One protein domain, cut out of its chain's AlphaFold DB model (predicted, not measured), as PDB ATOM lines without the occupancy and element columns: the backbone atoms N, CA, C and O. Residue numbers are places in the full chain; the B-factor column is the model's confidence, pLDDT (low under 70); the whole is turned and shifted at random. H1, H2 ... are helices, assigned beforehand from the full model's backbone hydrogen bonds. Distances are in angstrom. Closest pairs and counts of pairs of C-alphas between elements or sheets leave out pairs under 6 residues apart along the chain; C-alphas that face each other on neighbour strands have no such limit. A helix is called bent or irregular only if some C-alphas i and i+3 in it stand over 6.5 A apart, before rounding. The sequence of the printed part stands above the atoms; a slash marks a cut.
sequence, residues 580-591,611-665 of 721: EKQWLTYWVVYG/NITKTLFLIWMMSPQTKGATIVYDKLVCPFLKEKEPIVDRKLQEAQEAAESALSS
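Overview. This is residues 580 to 591 and 611 to 665 of the 721 residues of an uncharacterized protein of Phytophthora parasitica (UniProt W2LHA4). What shape is seen first? A long bent helix, H3, sticks out as a bare arm with residues 642 to 665, while H1 and H2 meet its other end in a small head. What is it made of? The printed part has 67 residues with three named helices, H1, H2 and H3 along the chain, and no named strand: all helix. It is only just extended, close to loose, with a radius of gyration of the C-alphas of 16.6 A and spans of 51 by 25 by 24 A.

Along the chain. Where is the longest helix? H3, residues 628 to 665, was assigned as one helix by its hydrogen bonds but is bent: C-alphas 643 and 646 are 7.6 A apart. Arm H3a, residues 628 to 643, is 22.3 A long and irregular, with C-alphas 635 and 638 6.6 A apart; arm H3b, residues 646 to 665, is 27.7 A long and ends at C-alpha 665 (24.098, 14.026, -23.782). Where are the others? H1 is residues 580 to 591, 16.7 A, from C-alpha 580 (39.053, 43.570, -47.324); H2 is residues 611 to 622, 16.6 A.

Arrangement. What touches H3a? H1 touches it at a steep tilt of 66 degrees, the C-alphas of Tyr 586 and Ala 629 closest at 5.3 A. H2, with residues 620 to 622 alone, touches it only at the corner, about perpendicular at 89 degrees, Met 621 and Gly 628 closest at 4.4 A between C-alphas. What of H3b and the backbones? H3b is about perpendicular to H3a at 74 degrees and apart from H1 and H2. Each O i to N i+4 pair is within hydrogen-bond range in H1, H2 and H3b, and 10 of 12 in H3a.

Size, cuts and confidence. How large is it? The two C-alphas farthest apart, of Gln 625 and Ser 665, are 52.5 A apart. Is anything cut or uncertain? Residues 592 to 610 are not printed, with 16.8 A between C-alphas 591 and 611; mean pLDDT of the printed part is 70.8, and 31 residues are under 70, among them 638 to 648.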
ATOM      1  N   GLU A 580      39.622  44.684 -48.103       66.44
ATOM      2  CA  GLU A 580      39.053  43.570 -47.324       66.44
ATOM      3  C   GLU A 580      40.092  42.472 -47.053       66.44
ATOM      4  O   GLU A 580      40.286  42.050 -45.912       66.44
ATOM      5  N   LYS A 581      40.822  42.058 -48.099       69.56
ATOM      6  CA  LYS A 581      41.863  41.026 -48.003       69.56
ATOM      7  C   LYS A 581      42.989  41.438 -47.058       69.56
ATOM      8  O   LYS A 581      43.405  40.626 -46.241       69.56
ATOM      9  N   GLN A 582      43.451  42.691 -47.125       75.81
ATOM     10  CA  GLN A 582      44.513  43.187 -46.246       75.81
ATOM     11  C   GLN A 582      44.125  43.086 -44.762       75.81
ATOM     12  O   GLN A 582      44.928  42.614 -43.954       75.81
ATOM     13  N   TRP A 583      42.905  43.496 -44.399       81.88
ATOM     14  CA  TRP A 583      42.451  43.438 -43.008       81.88
ATOM     15  C   TRP A 583      42.170  42.008 -42.540       81.88
ATOM     16  O   TRP A 583      42.538  41.662 -41.421       81.88
ATOM     17  N   LEU A 584      41.622  41.138 -43.396       77.19
ATOM     18  CA  LEU A 584      41.463  39.719 -43.066       77.19
ATOM     19  C   LEU A 584      42.822  39.041 -42.815       77.19
ATOM     20  O   LEU A 584      42.992  38.345 -41.814       77.19
ATOM     21  N   THR A 585      43.823  39.304 -43.662       79.00
ATOM     22  CA  THR A 585      45.199  38.823 -43.460       79.00
ATOM     23  C   THR A 585      45.806  39.350 -42.155       79.00
ATOM     24  O   THR A 585      46.452  38.584 -41.439       79.00
ATOM     25  N   TYR A 586      45.569  40.621 -41.801       82.31
ATOM     26  CA  TYR A 586      45.975  41.176 -40.505       82.31
ATOM     27  C   TYR A 586      45.371  40.383 -39.335       82.31
ATOM     28  O   TYR A 586      46.115  39.967 -38.448       82.31
ATOM     29  N   TRP A 587      44.063  40.108 -39.349       84.38
ATOM     30  CA  TRP A 587      43.398  39.373 -38.265       84.38
ATOM     31  C   TRP A 587      43.909  37.935 -38.104       84.38
ATOM     32  O   TRP A 587      44.107  37.495 -36.972       84.38
ATOM     33  N   VAL A 588      44.202  37.224 -39.199       79.75
ATOM     34  CA  VAL A 588      44.768  35.861 -39.134       79.75
ATOM     35  C   VAL A 588      46.177  35.865 -38.526       79.75
ATOM     36  O   VAL A 588      46.471  35.063 -37.639       79.75
ATOM     37  N   VAL A 589      47.044  36.796 -38.942       80.44
ATOM     38  CA  VAL A 589      48.405  36.919 -38.386       80.44
ATOM     39  C   VAL A 589      48.377  37.394 -36.927       80.44
ATOM     40  O   VAL A 589      49.141  36.890 -36.101       80.44
ATOM     41  N   TYR A 590      47.475  38.317 -36.580       81.31
ATOM     42  CA  TYR A 590      47.258  38.788 -35.210       81.31
ATOM     43  C   TYR A 590      46.782  37.657 -34.286       81.31
ATOM     44  O   TYR A 590      47.324  37.490 -33.190       81.31
ATOM     45  N   GLY A 591      45.825  36.840 -34.741       75.88
ATOM     46  CA  GLY A 591      45.341  35.665 -34.017       75.88
ATOM     47  C   GLY A 591      46.456  34.650 -33.764       75.88
ATOM     48  O   GLY A 591      46.724  34.316 -32.614       75.88
ATOM     49  N   ASN A 611      56.676  44.844 -24.564       62.06
ATOM     50  CA  ASN A 611      55.461  45.565 -24.960       62.06
ATOM     51  C   ASN A 611      55.712  46.685 -25.992       62.06
ATOM     52  O   ASN A 611      54.843  46.956 -26.821       62.06
ATOM     53  N   ILE A 612      56.891  47.321 -25.982       69.88
ATOM     54  CA  ILE A 612      57.263  48.355 -26.961       69.88
ATOM     55  C   ILE A 612      57.521  47.692 -28.315       69.88
ATOM     56  O   ILE A 612      56.941  48.100 -29.321       69.88
ATOM     57  N   THR A 613      58.306  46.611 -28.335       68.88
ATOM     58  CA  THR A 613      58.566  45.814 -29.543       68.88
ATOM     59  C   THR A 613      57.270  45.256 -30.138       68.88
ATOM     60  O   THR A 613      57.056  45.363 -31.343       68.88
ATOM     61  N   LYS A 614      56.356  44.752 -29.298       71.69
ATOM     62  CA  LYS A 614      55.011  44.314 -29.702       71.69
ATOM     63  C   LYS A 614      54.187  45.459 -30.304       71.69
ATOM     64  O   LYS A 614      53.555  45.267 -31.337       71.69
ATOM     65  N   THR A 615      54.227  46.656 -29.715       70.12
ATOM     66  CA  THR A 615      53.524  47.836 -30.253       70.12
ATOM     67  C   THR A 615      54.066  48.226 -31.633       70.12
ATOM     68  O   THR A 615      53.288  48.429 -32.564       70.12
ATOM     69  N   LEU A 616      55.392  48.267 -31.800       76.81
ATOM     70  CA  LEU A 616      56.040  48.560 -33.084       76.81
ATOM     71  C   LEU A 616      55.726  47.496 -34.148       76.81
ATOM     72  O   LEU A 616      55.458  47.841 -35.298       76.81
ATOM     73  N   PHE A 617      55.697  46.217 -33.764       77.88
ATOM     74  CA  PHE A 617      55.307  45.108 -34.637       77.88
ATOM     75  C   PHE A 617      53.848  45.226 -35.111       77.88
ATOM     76  O   PHE A 617      53.582  45.102 -36.306       77.88
ATOM     77  N   LEU A 618      52.913  45.547 -34.208       76.62
ATOM     78  CA  LEU A 618      51.505  45.789 -34.550       76.62
ATOM     79  C   LEU A 618      51.348  46.968 -35.525       76.62
ATOM     80  O   LEU A 618      50.688  46.821 -36.553       76.62
ATOM     81  N   ILE A 619      52.009  48.100 -35.259       77.06
ATOM     82  CA  ILE A 619      51.998  49.280 -36.144       77.06
ATOM     83  C   ILE A 619      52.576  48.940 -37.530       77.06
ATOM     84  O   ILE A 619      52.020  49.344 -38.552       77.06
ATOM     85  N   TRP A 620      53.660  48.162 -37.587       79.75
ATOM     86  CA  TRP A 620      54.258  47.726 -38.850       79.75
ATOM     87  C   TRP A 620      53.329  46.810 -39.662       79.75
ATOM     88  O   TRP A 620      53.232  46.974 -40.879       79.75
ATOM     89  N   MET A 621      52.599  45.898 -39.010       73.25
ATOM     90  CA  MET A 621      51.613  45.041 -39.683       73.25
ATOM     91  C   MET A 621      50.408  45.816 -40.234       73.25
ATOM     92  O   MET A 621      49.876  45.426 -41.273       73.25
ATOM     93  N   MET A 622      49.998  46.909 -39.582       72.50
ATOM     94  CA  MET A 622      48.903  47.778 -40.045       72.50
ATOM     95  C   MET A 622      49.282  48.666 -41.237       72.50
ATOM     96  O   MET A 622      48.393  49.182 -41.913       72.50
ATOM     97  N   SER A 623      50.576  48.884 -41.496       73.75
ATOM     98  CA  SER A 623      51.031  49.841 -42.509       73.75
ATOM     99  C   SER A 623      50.724  49.363 -43.942       73.75
ATOM    100  O   SER A 623      51.311  48.379 -44.411       73.75
ATOM    101  N   PRO A 624      49.864  50.075 -44.704       61.19
ATOM    102  CA  PRO A 624      49.515  49.683 -46.070       61.19
ATOM    103  C   PRO A 624      50.680  49.851 -47.057       61.19
ATOM    104  O   PRO A 624      50.686  49.217 -48.110       61.19
ATOM    105  N   GLN A 625      51.682  50.675 -46.724       57.88
ATOM    106  CA  GLN A 625      52.853  50.893 -47.580       57.88
ATOM    107  C   GLN A 625      53.873  49.748 -47.500       57.88
ATOM    108  O   GLN A 625      54.529  49.454 -48.496       57.88
ATOM    109  N   THR A 626      54.007  49.084 -46.344       64.44
ATOM    110  CA  THR A 626      54.990  47.999 -46.148       64.44
ATOM    111  C   THR A 626      54.408  46.602 -46.352       64.44
ATOM    112  O   THR A 626      55.175  45.656 -46.514       64.44
ATOM    113  N   LYS A 627      53.071  46.454 -46.344       71.94
ATOM    114  CA  LYS A 627      52.355  45.166 -46.460       71.94
ATOM    115  C   LYS A 627      52.836  44.112 -45.445       71.94
ATOM    116  O   LYS A 627      52.866  42.918 -45.747       71.94
ATOM    117  N   GLY A 628      53.210  44.548 -44.238       70.69
ATOM    118  CA  GLY A 628      53.859  43.700 -43.230       70.69
ATOM    119  C   GLY A 628      53.066  42.436 -42.880       70.69
ATOM    120  O   GLY A 628      53.628  41.341 -42.874       70.69
ATOM    121  N   ALA A 629      51.746  42.562 -42.695       72.19
ATOM    122  CA  ALA A 629      50.864  41.418 -42.454       72.19
ATOM    123  C   ALA A 629      50.888  40.388 -43.601       72.19
ATOM    124  O   ALA A 629      50.973  39.191 -43.346       72.19
ATOM    125  N   THR A 630      50.879  40.832 -44.864       73.56
ATOM    126  CA  THR A 630      50.931  39.944 -46.040       73.56
ATOM    127  C   THR A 630      52.255  39.184 -46.119       73.56
ATOM    128  O   THR A 630      52.255  37.987 -46.384       73.56
ATOM    129  N   ILE A 631      53.379  39.837 -45.806       75.31
ATOM    130  CA  ILE A 631      54.703  39.193 -45.797       75.31
ATOM    131  C   ILE A 631      54.765  38.078 -44.743       75.31
ATOM    132  O   ILE A 631      55.242  36.982 -45.039       75.31
ATOM    133  N   VAL A 632      54.275  38.334 -43.524       75.69
ATOM    134  CA  VAL A 632      54.238  37.327 -42.447       75.69
ATOM    135  C   VAL A 632      53.263  36.197 -42.785       75.69
ATOM    136  O   VAL A 632      53.574  35.026 -42.556       75.69
ATOM    137  N   TYR A 633      52.116  36.526 -43.384       72.88
ATOM    138  CA  TYR A 633      51.143  35.539 -43.831       72.88
ATOM    139  C   TYR A 633      51.730  34.594 -44.884       72.88
ATOM    140  O   TYR A 633      51.779  33.391 -44.653       72.88
ATOM    141  N   ASP A 634      52.266  35.119 -45.987       73.75
ATOM    142  CA  ASP A 634      52.773  34.305 -47.100       73.75
ATOM    143  C   ASP A 634      54.024  33.484 -46.739       73.75
ATOM    144  O   ASP A 634      54.276  32.447 -47.354       73.75
ATOM    145  N   LYS A 635      54.834  33.939 -45.770       72.25
ATOM    146  CA  LYS A 635      56.121  33.305 -45.420       72.25
ATOM    147  C   LYS A 635      56.097  32.389 -44.204       72.25
ATOM    148  O   LYS A 635      56.897  31.460 -44.172       72.25
ATOM    149  N   LEU A 636      55.245  32.651 -43.215       66.56
ATOM    150  CA  LEU A 636      55.214  31.896 -41.958       66.56
ATOM    151  C   LEU A 636      53.862  31.224 -41.740       66.56
ATOM    152  O   LEU A 636      53.810  30.020 -41.517       66.56
ATOM    153  N   VAL A 637      52.764  31.976 -41.831       71.31
ATOM    154  CA  VAL A 637      51.446  31.475 -41.412       71.31
ATOM    155  C   VAL A 637      50.812  30.560 -42.466       71.31
ATOM    156  O   VAL A 637      50.315  29.496 -42.123       71.31
ATOM    157  N   CYS A 638      50.885  30.915 -43.750       69.81
ATOM    158  CA  CYS A 638      50.365  30.129 -44.872       69.81
ATOM    159  C   CYS A 638      50.991  28.719 -44.991       69.81
ATOM    160  O   CYS A 638      50.220  27.763 -45.079       69.81
ATOM    161  N   PRO A 639      52.331  28.523 -44.953       69.31
ATOM    162  CA  PRO A 639      52.901  27.173 -44.992       69.31
ATOM    163  C   PRO A 639      52.550  26.346 -43.745       69.31
ATOM    164  O   PRO A 639      52.162  25.191 -43.893       69.31
ATOM    165  N   PHE A 640      52.594  26.934 -42.541       66.19
ATOM    166  CA  PHE A 640      52.200  26.234 -41.309       66.19
ATOM    167  C   PHE A 640      50.721  25.835 -41.305       66.19
ATOM    168  O   PHE A 640      50.396  24.715 -40.916       66.19
ATOM    169  N   LEU A 641      49.821  26.726 -41.736       64.75
ATOM    170  CA  LEU A 641      48.394  26.418 -41.806       64.75
ATOM    171  C   LEU A 641      48.114  25.343 -42.854       64.75
ATOM    172  O   LEU A 641      47.454  24.379 -42.505       64.75
ATOM    173  N   LYS A 642      48.666  25.425 -44.071       66.94
ATOM    174  CA  LYS A 642      48.446  24.402 -45.115       66.94
ATOM    175  C   LYS A 642      48.972  23.016 -44.745       66.94
ATOM    176  O   LYS A 642      48.363  22.012 -45.091       66.94
ATOM    177  N   GLU A 643      50.089  22.937 -44.020       69.94
ATOM    178  CA  GLU A 643      50.612  21.654 -43.528       69.94
ATOM    179  C   GLU A 643      49.712  21.038 -42.439       69.94
ATOM    180  O   GLU A 643      49.675  19.818 -42.269       69.94
ATOM    181  N   LYS A 644      48.985  21.872 -41.682       62.88
ATOM    182  CA  LYS A 644      48.092  21.433 -40.600       62.88
ATOM    183  C   LYS A 644      46.609  21.472 -40.962       62.88
ATOM    184  O   LYS A 644      45.834  20.926 -40.191       62.88
ATOM    185  N   GLU A 645      46.222  22.010 -42.114       62.66
ATOM    186  CA  GLU A 645      44.854  22.116 -42.645       62.66
ATOM    187  C   GLU A 645      44.064  20.800 -42.482       62.66
ATOM    188  O   GLU A 645      43.124  20.794 -41.692       62.66
ATOM    189  N   PRO A 646      44.513  19.630 -42.992       63.06
ATOM    190  CA  PRO A 646      43.782  18.368 -42.800       63.06
ATOM    191  C   PRO A 646      43.741  17.865 -41.343       63.06
ATOM    192  O   PRO A 646      42.908  17.032 -40.994       63.06
ATOM    193  N   ILE A 647      44.643  18.332 -40.472       66.19
ATOM    194  CA  ILE A 647      44.656  17.983 -39.043       66.19
ATOM    195  C   ILE A 647      43.718  18.909 -38.264       66.19
ATOM    196  O   ILE A 647      43.025  18.437 -37.365       66.19
ATOM    197  N   VAL A 648      43.697  20.199 -38.601       63.53
ATOM    198  CA  VAL A 648      42.830  21.220 -38.009       63.53
ATOM    199  C   VAL A 648      41.389  20.986 -38.435       63.53
ATOM    200  O   VAL A 648      40.538  20.980 -37.559       63.53
ATOM    201  N   ASP A 649      41.121  20.683 -39.704       73.19
ATOM    202  CA  ASP A 649      39.777  20.354 -40.188       73.19
ATOM    203  C   ASP A 649      39.252  19.079 -39.525       73.19
ATOM    204  O   ASP A 649      38.156  19.081 -38.971       73.19
ATOM    205  N   ARG A 650      40.073  18.019 -39.444       68.62
ATOM    206  CA  ARG A 650      39.719  16.809 -38.682       68.62
ATOM    207  C   ARG A 650      39.482  17.114 -37.202       68.62
ATOM    208  O   ARG A 650      38.558  16.565 -36.618       68.62
ATOM    209  N   LYS A 651      40.291  17.977 -36.578       64.06
ATOM    210  CA  LYS A 651      40.125  18.364 -35.166       64.06
ATOM    211  C   LYS A 651      38.925  19.273 -34.929       64.06
ATOM    212  O   LYS A 651      38.329  19.187 -33.864       64.06
ATOM    213  N   LEU A 652      38.571  20.116 -35.894       67.62
ATOM    214  CA  LEU A 652      37.399  20.978 -35.864       67.62
ATOM    215  C   LEU A 652      36.131  20.148 -36.065       67.62
ATOM    216  O   LEU A 652      35.173  20.342 -35.329       67.62
ATOM    217  N   GLN A 653      36.163  19.171 -36.971       70.31
ATOM    218  CA  GLN A 653      35.091  18.203 -37.165       70.31
ATOM    219  C   GLN A 653      34.930  17.290 -35.937       70.31
ATOM    220  O   GLN A 653      33.830  17.190 -35.408       70.31
ATOM    221  N   GLU A 654      36.020  16.738 -35.383       71.75
ATOM    222  CA  GLU A 654      36.001  16.017 -34.098       71.75
ATOM    223  C   GLU A 654      35.473  16.892 -32.952       71.75
ATOM    224  O   GLU A 654      34.731  16.403 -32.106       71.75
ATOM    225  N   ALA A 655      35.831  18.179 -32.897       59.69
ATOM    226  CA  ALA A 655      35.349  19.103 -31.872       59.69
ATOM    227  C   ALA A 655      33.878  19.493 -32.072       59.69
ATOM    228  O   ALA A 655      33.174  19.696 -31.087       59.69
ATOM    229  N   GLN A 656      33.401  19.574 -33.315       68.88
ATOM    230  CA  GLN A 656      32.006  19.849 -33.647       68.88
ATOM    231  C   GLN A 656      31.128  18.624 -33.351       68.88
ATOM    232  O   GLN A 656      30.117  18.757 -32.671       68.88
ATOM    233  N   GLU A 657      31.562  17.420 -33.730       74.19
ATOM    234  CA  GLU A 657      30.916  16.151 -33.369       74.19
ATOM    235  C   GLU A 657      30.969  15.900 -31.845       74.19
ATOM    236  O   GLU A 657      29.989  15.450 -31.244       74.19
ATOM    237  N   ALA A 658      32.067  16.262 -31.167       68.12
ATOM    238  CA  ALA A 658      32.155  16.244 -29.705       68.12
ATOM    239  C   ALA A 658      31.224  17.281 -29.052       68.12
ATOM    240  O   ALA A 658      30.591  16.975 -28.045       68.12
ATOM    241  N   ALA A 659      31.091  18.482 -29.618       56.09
ATOM    242  CA  ALA A 659      30.182  19.510 -29.117       56.09
ATOM    243  C   ALA A 659      28.708  19.125 -29.325       56.09
ATOM    244  O   ALA A 659      27.911  19.272 -28.402       56.09
ATOM    245  N   GLU A 660      28.343  18.579 -30.486       67.75
ATOM    246  CA  GLU A 660      26.987  18.094 -30.771       67.75
ATOM    247  C   GLU A 660      26.639  16.863 -29.921       67.75
ATOM    248  O   GLU A 660      25.551  16.794 -29.342       67.75
ATOM    249  N   SER A 661      27.571  15.920 -29.749       73.69
ATOM    250  CA  SER A 661      27.358  14.764 -28.870       73.69
ATOM    251  C   SER A 661      27.260  15.167 -27.395       73.69
ATOM    252  O   SER A 661      26.328  14.710 -26.728       73.69
ATOM    253  N   ALA A 662      28.119  16.073 -26.907       66.12
ATOM    254  CA  ALA A 662      28.057  16.635 -25.556       66.12
ATOM    255  C   ALA A 662      26.778  17.451 -25.319       66.12
ATOM    256  O   ALA A 662      26.152  17.318 -24.271       66.12
ATOM    257  N   LEU A 663      26.328  18.238 -26.299       65.06
ATOM    258  CA  LEU A 663      25.047  18.939 -26.231       65.06
ATOM    259  C   LEU A 663      23.885  17.935 -26.159       65.06
ATOM    260  O   LEU A 663      22.989  18.083 -25.331       65.06
ATOM    261  N   SER A 664      23.920  16.867 -26.962       69.12
ATOM    262  CA  SER A 664      22.873  15.837 -26.967       69.12
ATOM    263  C   SER A 664      22.860  14.955 -25.710       69.12
ATOM    264  O   SER A 664      21.802  14.443 -25.332       69.12
ATOM    265  N   SER A 665      24.008  14.752 -25.052       72.50
ATOM    266  CA  SER A 665      24.098  14.026 -23.782       72.50
ATOM    267  C   SER A 665      23.690  14.923 -22.614       72.50
ATOM    268  O   SER A 665      22.930  14.478 -21.759       72.50
TER     269      SER A 665